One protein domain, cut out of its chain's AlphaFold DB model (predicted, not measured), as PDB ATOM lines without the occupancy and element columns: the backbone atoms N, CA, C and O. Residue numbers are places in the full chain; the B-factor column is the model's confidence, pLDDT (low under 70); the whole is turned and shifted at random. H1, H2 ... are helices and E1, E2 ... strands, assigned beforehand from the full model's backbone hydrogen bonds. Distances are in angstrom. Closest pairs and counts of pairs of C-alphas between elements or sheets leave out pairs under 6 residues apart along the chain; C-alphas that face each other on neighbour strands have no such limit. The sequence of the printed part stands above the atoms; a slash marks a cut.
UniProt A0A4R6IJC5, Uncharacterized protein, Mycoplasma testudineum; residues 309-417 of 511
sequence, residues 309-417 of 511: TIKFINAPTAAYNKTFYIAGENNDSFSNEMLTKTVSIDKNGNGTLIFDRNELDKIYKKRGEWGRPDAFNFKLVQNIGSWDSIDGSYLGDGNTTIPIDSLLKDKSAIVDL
ATOM      1  N   THR A 309     120.757 217.080  92.714       97.19
ATOM      2  CA  THR A 309     121.184 216.422  91.471       97.19
ATOM      3  C   THR A 309     122.231 215.353  91.765       97.19
ATOM      4  O   THR A 309     123.343 215.667  92.171       97.19
ATOM      5  N   ILE A 310     121.922 214.088  91.509       97.12
ATOM      6  CA  ILE A 310     122.882 212.984  91.591       97.12
ATOM      7  C   ILE A 310     123.433 212.714  90.191       97.12
ATOM      8  O   ILE A 310     122.676 212.397  89.269       97.12
ATOM      9  N   LYS A 311     124.751 212.834  90.035       90.25
ATOM     10  CA  LYS A 311     125.491 212.513  88.811       90.25
ATOM     11  C   LYS A 311     126.156 211.151  88.988       90.25
ATOM     12  O   LYS A 311     127.036 210.997  89.829       90.25
ATOM     13  N   PHE A 312     125.733 210.175  88.200       92.06
ATOM     14  CA  PHE A 312     126.353 208.855  88.149       92.06
ATOM     15  C   PHE A 312     127.450 208.858  87.089       92.06
ATOM     16  O   PHE A 312     127.214 209.359  85.988       92.06
ATOM     17  N   ILE A 313     128.614 208.304  87.416       80.31
ATOM     18  CA  ILE A 313     129.765 208.187  86.513       80.31
ATOM     19  C   ILE A 313     130.315 206.760  86.518       80.31
ATOM     20  O   ILE A 313     130.059 205.996  87.452       80.31
ATOM     21  N   ASN A 314     131.096 206.429  85.487       78.88
ATOM     22  CA  ASN A 314     131.869 205.188  85.382       78.88
ATOM     23  C   ASN A 314     131.036 203.912  85.595       78.88
ATOM     24  O   ASN A 314     131.510 202.945  86.186       78.88
ATOM     25  N   ALA A 315     129.781 203.882  85.138       84.56
ATOM     26  CA  ALA A 315     128.993 202.660  85.240       84.56
ATOM     27  C   ALA A 315     129.690 201.488  84.517       84.56
ATOM     28  O   ALA A 315     130.306 201.697  83.468       84.56
ATOM     29  N   PRO A 316     129.575 200.248  85.025       83.81
ATOM     30  CA  PRO A 316     129.992 199.064  84.286       83.81
ATOM     31  C   PRO A 316     129.343 199.028  82.898       83.81
ATOM     32  O   PRO A 316     128.182 199.407  82.740       83.81
ATOM     33  N   THR A 317     130.055 198.528  81.886       86.69
ATOM     34  CA  THR A 317     129.562 198.481  80.490       86.69
ATOM     35  C   THR A 317     128.230 197.740  80.351       86.69
ATOM     36  O   THR A 317     127.403 198.084  79.507       86.69
ATOM     37  N   ALA A 318     127.967 196.776  81.239       89.88
ATOM     38  CA  ALA A 318     126.693 196.072  81.347       89.88
ATOM     39  C   ALA A 318     125.494 196.994  81.645       89.88
ATOM     40  O   ALA A 318     124.356 196.591  81.401       89.88
ATOM     41  N   ALA A 319     125.720 198.206  82.153       92.81
ATOM     42  CA  ALA A 319     124.698 199.207  82.439       92.81
ATOM     43  C   ALA A 319     124.460 200.202  81.289       92.81
ATOM     44  O   ALA A 319     123.505 200.972  81.356       92.81
ATOM     45  N   TYR A 320     125.282 200.205  80.234       94.81
ATOM     46  CA  TYR A 320     125.194 201.217  79.174       94.81
ATOM     47  C   TYR A 320     123.879 201.134  78.401       94.81
ATOM     48  O   TYR A 320     123.440 200.055  78.001       94.81
ATOM     49  N   ASN A 321     123.281 202.299  78.147       96.62
ATOM     50  CA  ASN A 321     121.982 202.463  77.487       96.62
ATOM     51  C   ASN A 321     120.823 201.737  78.195       96.62
ATOM     52  O   ASN A 321     119.842 201.365  77.548       96.62
ATOM     53  N   LYS A 322     120.928 201.521  79.512       96.69
ATOM     54  CA  LYS A 322     119.869 200.923  80.333       96.69
ATOM     55  C   LYS A 322     119.287 201.934  81.312       96.69
ATOM     56  O   LYS A 322     119.940 202.900  81.707       96.69
ATOM     57  N   THR A 323     118.053 201.673  81.718       96.88
ATOM     58  CA  THR A 323     117.345 202.431  82.748       96.88
ATOM     59  C   THR A 323     117.232 201.579  84.003       96.88
ATOM     60  O   THR A 323     116.907 200.397  83.921       96.88
ATOM     61  N   PHE A 324     117.495 202.188  85.155       96.62
ATOM     62  CA  PHE A 324     117.429 201.552  86.466       96.62
ATOM     63  C   PHE A 324     116.442 202.288  87.360       96.62
ATOM     64  O   PHE A 324     116.303 203.508  87.264       96.62
ATOM     65  N   TYR A 325     115.792 201.553  88.253       95.12
ATOM     66  CA  TYR A 325     114.939 202.088  89.306       95.12
ATOM     67  C   TYR A 325     115.756 202.373  90.561       95.12
ATOM     68  O   TYR A 325     116.720 201.667  90.850       95.12
ATOM     69  N   ILE A 326     115.350 203.378  91.332       93.00
ATOM     70  CA  ILE A 326     115.969 203.672  92.625       93.00
ATOM     71  C   ILE A 326     115.162 203.041  93.769       93.00
ATOM     72  O   ILE A 326     114.038 203.447  94.074       93.00
ATOM     73  N   ALA A 327     115.746 202.012  94.378       91.00
ATOM     74  CA  ALA A 327     115.230 201.337  95.563       91.00
ATOM     75  C   ALA A 327     115.972 201.852  96.800       91.00
ATOM     76  O   ALA A 327     117.199 201.908  96.793       91.00
ATOM     77  N   GLY A 328     115.258 202.221  97.861       88.56
ATOM     78  CA  GLY A 328     115.862 202.762  99.080       88.56
ATOM     79  C   GLY A 328     114.993 203.799  99.780       88.56
ATOM     80  O   GLY A 328     113.768 203.803  99.636       88.56
ATOM     81  N   GLU A 329     115.643 204.698 100.520       85.75
ATOM     82  CA  GLU A 329     115.011 205.638 101.464       85.75
ATOM     83  C   GLU A 329     114.179 206.750 100.794       85.75
ATOM     84  O   GLU A 329     113.595 207.598 101.461       85.75
ATOM     85  N   ASN A 330     114.073 206.752  99.466       80.94
ATOM     86  CA  ASN A 330     113.199 207.656  98.720       80.94
ATOM     87  C   ASN A 330     111.755 207.136  98.560       80.94
ATOM     88  O   ASN A 330     110.938 207.825  97.945       80.94
ATOM     89  N   ASN A 331     111.440 205.934  99.056       80.62
ATOM     90  CA  ASN A 331     110.130 205.292  98.901       80.62
ATOM     91  C   ASN A 331     109.383 205.164 100.243       80.62
ATOM     92  O   ASN A 331     109.983 205.081 101.312       80.62
ATOM     93  N   ASP A 332     108.044 205.120 100.189       72.56
ATOM     94  CA  ASP A 332     107.193 205.050 101.391       72.56
ATOM     95  C   ASP A 332     107.303 203.692 102.118       72.56
ATOM     96  O   ASP A 332     107.094 203.604 103.331       72.56
ATOM     97  N   SER A 333     107.688 202.641 101.384       68.31
ATOM     98  CA  SER A 333     107.957 201.301 101.904       68.31
ATOM     99  C   SER A 333     109.320 200.801 101.433       68.31
ATOM    100  O   SER A 333     109.738 201.125 100.323       68.31
ATOM    101  N   PHE A 334     109.943 199.928 102.225       65.25
ATOM    102  CA  PHE A 334     111.140 199.173 101.834       65.25
ATOM    103  C   PHE A 334     110.881 198.081 100.787       65.25
ATOM    104  O   PHE A 334     111.809 197.390 100.374       65.25
ATOM    105  N   SER A 335     109.621 197.877 100.391       75.44
ATOM    106  CA  SER A 335     109.294 196.953  99.312       75.44
ATOM    107  C   SER A 335     109.669 197.573  97.968       75.44
ATOM    108  O   SER A 335     109.417 198.754  97.716       75.44
ATOM    109  N   ASN A 336     110.212 196.755  97.071       79.44
ATOM    110  CA  ASN A 336     110.536 197.190  95.713       79.44
ATOM    111  C   ASN A 336     109.324 197.115  94.776       79.44
ATOM    112  O   ASN A 336     109.473 197.270  93.570       79.44
ATOM    113  N   GLU A 337     108.118 196.884  95.294       81.25
ATOM    114  CA  GLU A 337     106.914 196.631  94.492       81.25
ATOM    115  C   GLU A 337     106.327 197.899  93.848       81.25
ATOM    116  O   GLU A 337     105.551 197.801  92.900       81.25
ATOM    117  N   MET A 338     106.704 199.094  94.325       80.12
ATOM    118  CA  MET A 338     106.165 200.380  93.851       80.12
ATOM    119  C   MET A 338     107.262 201.426  93.589       80.12
ATOM    120  O   MET A 338     107.196 202.550  94.086       80.12
ATOM    121  N   LEU A 339     108.283 201.068  92.802       84.62
ATOM    122  CA  LEU A 339     109.351 201.998  92.410       84.62
ATOM    123  C   LEU A 339     108.913 202.874  91.229       84.62
ATOM    124  O   LEU A 339     108.575 202.371  90.159       84.62
ATOM    125  N   THR A 340     108.950 204.194  91.404       83.62
ATOM    126  CA  THR A 340     108.480 205.158  90.389       83.62
ATOM    127  C   THR A 340     109.601 205.963  89.746       83.62
ATOM    128  O   THR A 340     109.438 206.486  88.644       83.62
ATOM    129  N   LYS A 341     110.748 206.065  90.416       91.31
ATOM    130  CA  LYS A 341     111.844 206.929  90.003       91.31
ATOM    131  C   LYS A 341     112.950 206.134  89.326       91.31
ATOM    132  O   LYS A 341     113.312 205.048  89.777       91.31
ATOM    133  N   THR A 342     113.458 206.675  88.224       95.00
ATOM    134  CA  THR A 342     114.406 205.985  87.350       95.00
ATOM    135  C   THR A 342     115.555 206.886  86.924       95.00
ATOM    136  O   THR A 342     115.418 208.106  86.884       95.00
ATOM    137  N   VAL A 343     116.685 206.270  86.585       96.75
ATOM    138  CA  VAL A 343     117.842 206.917  85.966       96.75
ATOM    139  C   VAL A 343     118.267 206.126  84.736       96.75
ATOM    140  O   VAL A 343     118.355 204.899  84.779       96.75
ATOM    141  N   SER A 344     118.530 206.827  83.637       97.44
ATOM    142  CA  SER A 344     119.100 206.234  82.426       97.44
ATOM    143  C   SER A 344     120.609 206.439  82.410       97.44
ATOM    144  O   SER A 344     121.081 207.557  82.617       97.44
ATOM    145  N   ILE A 345     121.347 205.361  82.154       96.94
ATOM    146  CA  ILE A 345     122.796 205.371  81.963       96.94
ATOM    147  C   ILE A 345     123.080 205.449  80.465       96.94
ATOM    148  O   ILE A 345     122.594 204.627  79.685       96.94
ATOM    149  N   ASP A 346     123.843 206.453  80.049       90.44
ATOM    150  CA  ASP A 346     124.189 206.685  78.654       90.44
ATOM    151  C   ASP A 346     125.256 205.700  78.137       90.44
ATOM    152  O   ASP A 346     125.745 204.813  78.841       90.44
ATOM    153  N   LYS A 347     125.624 205.855  76.863       91.06
ATOM    154  CA  LYS A 347     126.647 205.036  76.197       91.06
ATOM    155  C   LYS A 347     128.063 205.182  76.776       91.06
ATOM    156  O   LYS A 347     128.936 204.417  76.386       91.06
ATOM    157  N   ASN A 348     128.295 206.181  77.625       79.81
ATOM    158  CA  ASN A 348     129.579 206.484  78.251       79.81
ATOM    159  C   ASN A 348     129.578 206.116  79.748       79.81
ATOM    160  O   ASN A 348     130.522 206.459  80.455       79.81
ATOM    161  N   GLY A 349     128.522 205.466  80.249       78.06
ATOM    162  CA  GLY A 349     128.413 205.085  81.654       78.06
ATOM    163  C   GLY A 349     127.993 206.203  82.598       78.06
ATOM    164  O   GLY A 349     128.188 206.059  83.804       78.06
ATOM    165  N   ASN A 350     127.420 207.293  82.081       83.56
ATOM    166  CA  ASN A 350     126.985 208.427  82.891       83.56
ATOM    167  C   ASN A 350     125.464 208.486  83.015       83.56
ATOM    168  O   ASN A 350     124.735 208.155  82.082       83.56
ATOM    169  N   GLY A 351     124.973 208.959  84.156       91.06
ATOM    170  CA  GLY A 351     123.548 209.154  84.410       91.06
ATOM    171  C   GLY A 351     123.295 210.394  85.250       91.06
ATOM    172  O   GLY A 351     124.182 210.900  85.936       91.06
ATOM    173  N   THR A 352     122.077 210.919  85.208       94.94
ATOM    174  CA  THR A 352     121.683 212.049  86.057       94.94
ATOM    175  C   THR A 352     120.286 211.830  86.600       94.94
ATOM    176  O   THR A 352     119.372 211.474  85.858       94.94
ATOM    177  N   LEU A 353     120.131 212.055  87.901       95.88
ATOM    178  CA  LEU A 353     118.866 211.953  88.610       95.88
ATOM    179  C   LEU A 353     118.647 213.205  89.451       95.88
ATOM    180  O   LEU A 353     119.554 213.644  90.148       95.88
ATOM    181  N   ILE A 354     117.445 213.772  89.398       95.38
ATOM    182  CA  ILE A 354     117.113 215.010  90.109       95.38
ATOM    183  C   ILE A 354     115.987 214.724  91.089       95.38
ATOM    184  O   ILE A 354     114.965 214.172  90.687       95.38
ATOM    185  N   PHE A 355     116.168 215.100  92.351       95.56
ATOM    186  CA  PHE A 355     115.153 215.083  93.401       95.56
ATOM    187  C   PHE A 355     114.640 216.484  93.676       95.56
ATOM    188  O   PHE A 355     115.432 217.421  93.768       95.56
ATOM    189  N   ASP A 356     113.324 216.604  93.810       94.94
ATOM    190  CA  ASP A 356     112.674 217.829  94.250       94.94
ATOM    191  C   ASP A 356     112.541 217.887  95.778       94.94
ATOM    192  O   ASP A 356     112.830 216.932  96.505       94.94
ATOM    193  N   ARG A 357     112.067 219.029  96.273       93.94
ATOM    194  CA  ARG A 357     111.893 219.275  97.702       93.94
ATOM    195  C   ARG A 357     111.002 218.252  98.411       93.94
ATOM    196  O   ARG A 357     111.320 217.852  99.531       93.94
ATOM    197  N   ASN A 358     109.908 217.824  97.785       91.31
ATOM    198  CA  ASN A 358     108.982 216.876  98.402       91.31
ATOM    199  C   ASN A 358     109.648 215.509  98.575       91.31
ATOM    200  O   ASN A 358     109.420 214.821  99.568       91.31
ATOM    201  N   GLU A 359     110.475 215.112  97.614       92.25
ATOM    202  CA  GLU A 359     111.213 213.857  97.674       92.25
ATOM    203  C   GLU A 359     112.380 213.922  98.665       92.25
ATOM    204  O   GLU A 359     112.628 212.948  99.374       92.25
ATOM    205  N   LEU A 360     113.049 215.070  98.791       93.19
ATOM    206  CA  LEU A 360     114.056 215.287  99.833       93.19
ATOM    207  C   LEU A 360     113.453 215.219 101.238       93.19
ATOM    208  O   LEU A 360     114.047 214.618 102.133       93.19
ATOM    209  N   ASP A 361     112.242 215.746 101.430       89.81
ATOM    210  CA  ASP A 361     111.518 215.606 102.696       89.81
ATOM    211  C   ASP A 361     111.173 214.140 103.003       89.81
ATOM    212  O   ASP A 361     111.159 213.744 104.174       89.81
ATOM    213  N   LYS A 362     110.913 213.318 101.976       89.19
ATOM    214  CA  LYS A 362     110.736 211.865 102.141       89.19
ATOM    215  C   LYS A 362     112.041 211.195 102.553       89.19
ATOM    216  O   LYS A 362     112.049 210.530 103.584       89.19
ATOM    217  N   ILE A 363     113.130 211.447 101.822       90.31
ATOM    218  CA  ILE A 363     114.475 210.945 102.148       90.31
ATOM    219  C   ILE A 363     114.831 211.307 103.590       90.31
ATOM    220  O   ILE A 363     115.203 210.445 104.378       90.31
ATOM    221  N   TYR A 364     114.628 212.565 103.983       87.81
ATOM    222  CA  TYR A 364     114.877 213.002 105.348       87.81
ATOM    223  C   TYR A 364     114.045 212.208 106.359       87.81
ATOM    224  O   TYR A 364     114.597 211.735 107.344       87.81
ATOM    225  N   LYS A 365     112.737 212.024 106.153       87.31
ATOM    226  CA  LYS A 365     111.888 211.258 107.090       87.31
ATOM    227  C   LYS A 365     112.282 209.782 107.203       87.31
ATOM    228  O   LYS A 365     111.992 209.183 108.233       87.31
ATOM    229  N   LYS A 366     112.899 209.231 106.159       82.31
ATOM    230  CA  LYS A 366     113.230 207.810 105.999       82.31
ATOM    231  C   LYS A 366     114.693 207.459 106.260       82.31
ATOM    232  O   LYS A 366     115.024 206.279 106.319       82.31
ATOM    233  N   ARG A 367     115.559 208.459 106.424       78.88
ATOM    234  CA  ARG A 367     116.991 208.272 106.677       78.88
ATOM    235  C   ARG A 367     117.255 207.357 107.876       78.88
ATOM    236  O   ARG A 367     116.606 207.481 108.918       78.88
ATOM    237  N   GLY A 368     118.250 206.488 107.743       65.69
ATOM    238  CA  GLY A 368     118.652 205.538 108.779       65.69
ATOM    239  C   GLY A 368     117.780 204.287 108.852       65.69
ATOM    240  O   GLY A 368     118.046 203.430 109.692       65.69
ATOM    241  N   GLU A 369     116.776 204.148 107.980       77.19
ATOM    242  CA  GLU A 369     116.112 202.861 107.767       77.19
ATOM    243  C   GLU A 369     117.027 201.910 106.960       77.19
ATOM    244  O   GLU A 369     116.933 200.694 107.132       77.19
ATOM    245  N   TRP A 370     117.968 202.435 106.149       69.06
ATOM    246  CA  TRP A 370     119.048 201.667 105.511       69.06
ATOM    247  C   TRP A 370     120.416 202.293 105.807       69.06
ATOM    248  O   TRP A 370     120.680 203.416 105.406       69.06
ATOM    249  N   GLY A 371     121.350 201.566 106.420       72.44
ATOM    250  CA  GLY A 371     122.738 202.037 106.509       72.44
ATOM    251  C   GLY A 371     122.913 203.295 107.375       72.44
ATOM    252  O   GLY A 371     122.566 203.289 108.555       72.44
ATOM    253  N   ARG A 372     123.542 204.345 106.824       69.50
ATOM    254  CA  ARG A 372     124.023 205.510 107.590       69.50
ATOM    255  C   ARG A 372     122.882 206.518 107.878       69.50
ATOM    256  O   ARG A 372     122.297 207.019 106.920       69.50
ATOM    257  N   PRO A 373     122.591 206.887 109.150       70.19
ATOM    258  CA  PRO A 373     121.437 207.733 109.516       70.19
ATOM    259  C   PRO A 373     121.462 209.195 109.043       70.19
ATOM    260  O   PRO A 373     120.430 209.864 109.030       70.19
ATOM    261  N   ASP A 374     122.632 209.724 108.699       72.44
ATOM    262  CA  ASP A 374     122.849 211.085 108.192       72.44
ATOM    263  C   ASP A 374     123.101 211.118 106.672       72.44
ATOM    264  O   ASP A 374     123.620 212.098 106.133       72.44
ATOM    265  N   ALA A 375     122.724 210.048 105.973       86.56
ATOM    266  CA  ALA A 375     122.900 209.899 104.539       86.56
ATOM    267  C   ALA A 375     121.586 209.556 103.827       86.56
ATOM    268  O   ALA A 375     120.596 209.193 104.457       86.56
ATOM    269  N   PHE A 376     121.603 209.685 102.502       92.62
ATOM    270  CA  PHE A 376     120.620 209.073 101.619       92.62
ATOM    271  C   PHE A 376     121.185 207.754 101.097       92.62
ATOM    272  O   PHE A 376     122.214 207.749 100.417       92.62
ATOM    273  N   ASN A 377     120.518 206.648 101.414       92.12
ATOM    274  CA  ASN A 377     120.963 205.300 101.084       92.12
ATOM    275  C   ASN A 377     120.014 204.661 100.060       92.12
ATOM    276  O   ASN A 377     118.795 204.597 100.263       92.12
ATOM    277  N   PHE A 378     120.570 204.181  98.946       93.31
ATOM    278  CA  PHE A 378     119.789 203.574  97.867       93.31
ATOM    279  C   PHE A 378     120.593 202.592  97.006       93.31
ATOM    280  O   PHE A 378     121.820 202.559  97.028       93.31
ATOM    281  N   LYS A 379     119.893 201.811  96.185       93.19
ATOM    282  CA  LYS A 379     120.445 200.907  95.175       93.19
ATOM    283  C   LYS A 379     119.741 201.126  93.839       93.19
ATOM    284  O   LYS A 379     118.532 201.351  93.790       93.19
ATOM    285  N   LEU A 380     120.506 201.048  92.753       95.06
ATOM    286  CA  LEU A 380     119.965 201.004  91.396       95.06
ATOM    287  C   LEU A 380     119.584 199.562  91.051       95.06
ATOM    288  O   LEU A 380     120.466 198.707  90.959       95.06
ATOM    289  N   VAL A 381     118.290 199.299  90.869       94.31
ATOM    290  CA  VAL A 381     117.746 197.971  90.548       94.31
ATOM    291  C   VAL A 381     117.177 197.916  89.131       94.31
ATOM    292  O   VAL A 381     116.685 198.912  88.601       94.31
ATOM    293  N   GLN A 382     117.264 196.752  88.493       92.81
ATOM    294  CA  GLN A 382     116.883 196.554  87.094       92.81
ATOM    295  C   GLN A 382     115.365 196.496  86.902       92.81
ATOM    296  O   GLN A 382     114.849 197.023  85.920       92.81
ATOM    297  N   ASN A 383     114.650 195.869  87.840       89.75
ATOM    298  CA  ASN A 383     113.221 195.591  87.718       89.75
ATOM    299  C   ASN A 383     112.467 195.992  88.989       89.75
ATOM    300  O   ASN A 383     112.961 195.812  90.103       89.75
ATOM    301  N   ILE A 384     111.230 196.464  88.816       89.69
ATOM    302  CA  ILE A 384     110.277 196.638  89.917       89.69
ATOM    303  C   ILE A 384     110.030 195.268  90.568       89.69
ATOM    304  O   ILE A 384     109.866 194.261  89.883       89.69
ATOM    305  N   GLY A 385     110.024 195.233  91.895       85.31
ATOM    306  CA  GLY A 385     109.855 194.033  92.713       85.31
ATOM    307  C   GLY A 385     111.136 193.220  92.904       85.31
ATOM    308  O   GLY A 385     111.104 192.231  93.630       85.31
ATOM    309  N   SER A 386     112.258 193.624  92.296       87.25
ATOM    310  CA  SER A 386     113.535 192.908  92.375       87.25
ATOM    311  C   SER A 386     114.617 193.708  93.105       87.25
ATOM    312  O   SER A 386     114.566 194.936  93.190       87.25
ATOM    313  N   TRP A 387     115.612 192.991  93.630       88.62
ATOM    314  CA  TRP A 387     116.873 193.536  94.145       88.62
ATOM    315  C   TRP A 387     118.041 193.360  93.162       88.62
ATOM    316  O   TRP A 387     119.164 193.758  93.481       88.62
ATOM    317  N   ASP A 388     117.785 192.803  91.973       90.69
ATOM    318  CA  ASP A 388     118.777 192.666  90.904       90.69
ATOM    319  C   ASP A 388     119.313 194.046  90.544       90.69
ATOM    320  O   ASP A 388     118.555 194.935  90.153       90.69
ATOM    321  N   SER A 389     120.619 194.237  90.688       92.00
ATOM    322  CA  SER A 389     121.265 195.540  90.542       92.00
ATOM    323  C   SER A 389     122.293 195.523  89.417       92.00
ATOM    324  O   SER A 389     122.307 194.613  88.587       92.00
ATOM    325  N   ILE A 390     123.098 196.573  89.312       90.44
ATOM    326  CA  ILE A 390     124.210 196.598  88.365       90.44
ATOM    327  C   ILE A 390     125.320 195.696  88.913       90.44
ATOM    328  O   ILE A 390     125.836 195.950  90.004       90.44
ATOM    329  N   ASP A 391     125.688 194.667  88.150       84.44
ATOM    330  CA  ASP A 391     126.779 193.759  88.508       84.44
ATOM    331  C   ASP A 391     128.075 194.544  88.761       84.44
ATOM    332  O   ASP A 391     128.496 195.361  87.943       84.44
ATOM    333  N   GLY A 392     128.700 194.299  89.915       80.31
ATOM    334  CA  GLY A 392     129.934 194.968  90.342       80.31
ATOM    335  C   GLY A 392     129.734 196.299  91.078       80.31
ATOM    336  O   GLY A 392     130.594 196.669  91.871       80.31
ATOM    337  N   SER A 393     128.593 196.978  90.915       84.06
ATOM    338  CA  SER A 393     128.307 198.241  91.623       84.06
ATOM    339  C   SER A 393     127.792 198.038  93.052       84.06
ATOM    340  O   SER A 393     127.815 198.965  93.860       84.06
ATOM    341  N   TYR A 394     127.326 196.832  93.390       89.81
ATOM    342  CA  TYR A 394     126.806 196.503  94.717       89.81
ATOM    343  C   TYR A 394     127.216 195.092  95.135       89.81
ATOM    344  O   TYR A 394     127.119 194.153  94.347       89.81
ATOM    345  N   LEU A 395     127.635 194.931  96.392       79.00
ATOM    346  CA  LEU A 395     127.980 193.629  96.972       79.00
ATOM    347  C   LEU A 395     126.968 193.254  98.051       79.00
ATOM    348  O   LEU A 395     126.771 194.017  98.999       79.00
ATOM    349  N   GLY A 396     126.353 192.076  97.908       81.94
ATOM    350  CA  GLY A 396     125.317 191.581  98.820       81.94
ATOM    351  C   GLY A 396     124.203 192.609  99.041       81.94
ATOM    352  O   GLY A 396     123.695 193.222  98.095       81.94
ATOM    353  N   ASP A 397     123.884 192.855 100.310       79.12
ATOM    354  CA  ASP A 397     122.856 193.815 100.741       79.12
ATOM    355  C   ASP A 397     123.346 195.276 100.781       79.12
ATOM    356  O   ASP A 397     122.676 196.156 101.325       79.12
ATOM    357  N   GLY A 398     124.524 195.558 100.214       84.88
ATOM    358  CA  GLY A 398     125.109 196.894 100.198       84.88
ATOM    359  C   GLY A 398     124.353 197.902  99.324       84.88
ATOM    360  O   GLY A 398     123.486 197.542  98.521       84.88
ATOM    361  N   ASN A 399     124.679 199.183  99.501       89.75
ATOM    362  CA  ASN A 399     123.998 200.320  98.886       89.75
ATOM    363  C   ASN A 399     124.989 201.420  98.474       89.75
ATOM    364  O   ASN A 399     126.153 201.403  98.863       89.75
ATOM    365  N   THR A 400     124.499 202.371  97.683       91.88
ATOM    366  CA  THR A 400     125.122 203.678  97.495       91.88
ATOM    367  C   THR A 400     124.706 204.556  98.667       91.88
ATOM    368  O   THR A 400     123.514 204.667  98.962       91.88
ATOM    369  N   THR A 401     125.670 205.218  99.295       90.69
ATOM    370  CA  THR A 401     125.441 206.140 100.411       90.69
ATOM    371  C   THR A 401     125.820 207.555  99.987       90.69
ATOM    372  O   THR A 401     126.944 207.786  99.551       90.69
ATOM    373  N   ILE A 402     124.924 208.528 100.157       91.75
ATOM    374  CA  ILE A 402     125.220 209.957  99.970       91.75
ATOM    375  C   ILE A 402     125.105 210.668 101.323       91.75
ATOM    376  O   ILE A 402     124.004 211.057 101.725       91.75
ATOM    377  N   PRO A 403     126.210 210.822 102.071       87.69
ATOM    378  CA  PRO A 403     126.243 211.625 103.291       87.69
ATOM    379  C   PRO A 403     125.882 213.091 103.029       87.69
ATOM    380  O   PRO A 403     126.192 213.617 101.960       87.69
ATOM    381  N   ILE A 404     125.273 213.788 103.993       86.81
ATOM    382  CA  ILE A 404     124.910 215.203 103.794       86.81
ATOM    383  C   ILE A 404     126.127 216.110 103.547       86.81
ATOM    384  O   ILE A 404     126.063 217.054 102.762       86.81
ATOM    385  N   ASP A 405     127.259 215.793 104.171       77.19
ATOM    386  CA  ASP A 405     128.515 216.507 103.979       77.19
ATOM    387  C   ASP A 405     129.147 216.240 102.605       77.19
ATOM    388  O   ASP A 405     130.013 216.996 102.180       77.19
ATOM    389  N   SER A 406     128.690 215.230 101.863       80.38
ATOM    390  CA  SER A 406     129.168 214.957 100.505       80.38
ATOM    391  C   SER A 406     128.567 215.868  99.425       80.38
ATOM    392  O   SER A 406     129.048 215.864  98.290       80.38
ATOM    393  N   LEU A 407     127.541 216.659  99.759       87.62
ATOM    394  CA  LEU A 407     126.853 217.519  98.799       87.62
ATOM    395  C   LEU A 407     127.682 218.757  98.434       87.62
ATOM    396  O   LEU A 407     128.158 219.487  99.305       87.62
ATOM    397  N   LEU A 408     127.779 219.034  97.135       80.12
ATOM    398  CA  LEU A 408     128.421 220.222  96.573       80.12
ATOM    399  C   LEU A 408     127.566 221.482  96.782       80.12
ATOM    400  O   LEU A 408     126.344 221.414  96.923       80.12
ATOM    401  N   LYS A 409     128.193 222.664  96.710       84.19
ATOM    402  CA  LYS A 409     127.500 223.969  96.816       84.19
ATOM    403  C   LYS A 409     126.392 224.161  95.778       84.19
ATOM    404  O   LYS A 409     125.431 224.879  96.038       84.19
ATOM    405  N   ASP A 410     126.522 223.527  94.615       86.25
ATOM    406  CA  ASP A 410     125.536 223.564  93.531       86.25
ATOM    407  C   ASP A 410     124.366 222.581  93.731       86.25
ATOM    408  O   ASP A 410     123.576 222.385  92.810       86.25
ATOM    409  N   LYS A 411     124.233 221.991  94.932       94.12
ATOM    410  CA  LYS A 411     123.198 221.010  95.296       94.12
ATOM    411  C   LYS A 411     123.330 219.695  94.522       94.12
ATOM    412  O   LYS A 411     122.329 219.042  94.219       94.12
ATOM    413  N   SER A 412     124.555 219.299  94.175       91.69
ATOM    414  CA  SER A 412     124.812 218.024  93.502       91.69
ATOM    415  C   SER A 412     125.684 217.056  94.304       91.69
ATOM    416  O   SER A 412     126.379 217.443  95.239       91.69
ATOM    417  N   ALA A 413     125.609 215.774  93.947       89.69
ATOM    418  CA  ALA A 413     126.449 214.694  94.456       89.69
ATOM    419  C   ALA A 413     126.950 213.837  93.288       89.69
ATOM    420  O   ALA A 413     126.258 213.699  92.276       89.69
ATOM    421  N   ILE A 414     128.135 213.244  93.434       83.44
ATOM    422  CA  ILE A 414     128.728 212.349  92.431       83.44
ATOM    423  C   ILE A 414     128.744 210.926  92.986       83.44
ATOM    424  O   ILE A 414     129.195 210.710  94.109       83.44
ATOM    425  N   VAL A 415     128.272 209.970  92.189       85.50
ATOM    426  CA  VAL A 415     128.268 208.535  92.498       85.50
ATOM    427  C   VAL A 415     129.070 207.798  91.433       85.50
ATOM    428  O   VAL A 415     128.703 207.813  90.260       85.50
ATOM    429  N   ASP A 416     130.151 207.142  91.843       81.56
ATOM    430  CA  ASP A 416     130.955 206.293  90.965       81.56
ATOM    431  C   ASP A 416     130.419 204.857  91.002       81.56
ATOM    432  O   ASP A 416     130.563 204.151  91.999       81.56
ATOM    433  N   LEU A 417     129.779 204.433  89.912       82.00
ATOM    434  CA  LEU A 417     129.157 203.114  89.807       82.00
ATOM    435  C   LEU A 417     130.165 201.991  89.521       82.00
ATOM    436  O   LEU A 417     129.783 200.824  89.604       82.00
TER     437      LEU A 417
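AT A GLANCE: This is residues 309 to 417 of the 511 residues of an uncharacterized protein of Mycoplasma testudineum (UniProt A0A4R6IJC5). Seven short strands ring a loosely closed barrel, made of a curled sheet of four, E3, E2, E5 and E6, and a smaller sheet of three, E4, E1 and E7; E4 comes beside E3 at one seam, and E7 comes near E6 at the other, more open seam. The one named helix, H1, lies outside the strands and grazes the curled sheet, and two long loops, residues 329 to 341 and 382 to 399, lie outside it too. The printed part has 109 residues, with E1, E2, E3, E4, H1, E5, E6 and E7 in that order along it; the class is mixed, helices and strands, though under half of the residues are in named elements. The larger sheet, E3 E2 E5 E6, is antiparallel and the smaller, E4 E1 E7, is mixed. The whole is compact and rounded, with a radius of gyration of the C-alphas of 13.0 A and spans of 34, 33 and 23 A.

IN THESE COORDINATES: E1, residues 309 to 313, begins at C-alpha 309 at (121.184, 216.422, 91.471) and is 12.9 A long. E2, residues 323 to 328, is 16.4 A long, and E3, residues 342 to 344, is 6.8 A long. E4, residues 351 to 356, is 17.0 A long, and H1, residues 357 to 366, follows it at C-alpha 357 at (111.893, 219.275, 97.702) and is 14.2 A long. E5, residues 375 to 381, is the longest strand at 19.1 A. E6, residues 400 to 403, is 9.9 A long. E7, residues 412 to 416, is 13.5 A long and ends at C-alpha 416 at (130.955, 206.293, 90.965).

HOW THE PARTS SIT: E1 is the inner strand of its sheet. It is antiparallel to E4, with N 310 and O 353 2.8 A apart, and parallel to E7, with N 311 and O 413 2.8 A apart. In the other sheet, E2 and E3 form a hairpin, with N 324 and O 343 2.9 A apart. E2 and E5 are antiparallel, with N 327 and O 379 2.9 A apart. E5 and E6 form a hairpin, with N 402 and O 376 2.8 A apart. The pairing is staggered: E2 pairs with E3 over residues 323 to 325 and with E5 over 325 to 328. This sheet is only just strongly twisted, its C-alphas up to 4.5 A off the best plane. Between the sheets, the closest C-alphas of E3 and E4 are those of Ser 344 and Gly 351, 5.7 A apart, and those of E6 and E7 are Ile 402 and Ala 413, 7.4 A apart. H1 only grazes the sheet E3 E2 E5 E6, with its residues 360 to 366; its closest C-alphas to E5 are those of Ile 363 and Phe 376, 6.4 A apart. In H1 every O i to N i+4 pair is within hydrogen-bond range.

THE WHOLE: The two C-alphas farthest apart are those of Gly 385 and Lys 409, at 35.0 A. The printed part has no cut. The links E2 to E3 and E5 to E6 are long, and E4 to H1 is tight. The mean pLDDT of the printed part is 86.8; residues 333 to 334, 368, 370 and 372 are under 70.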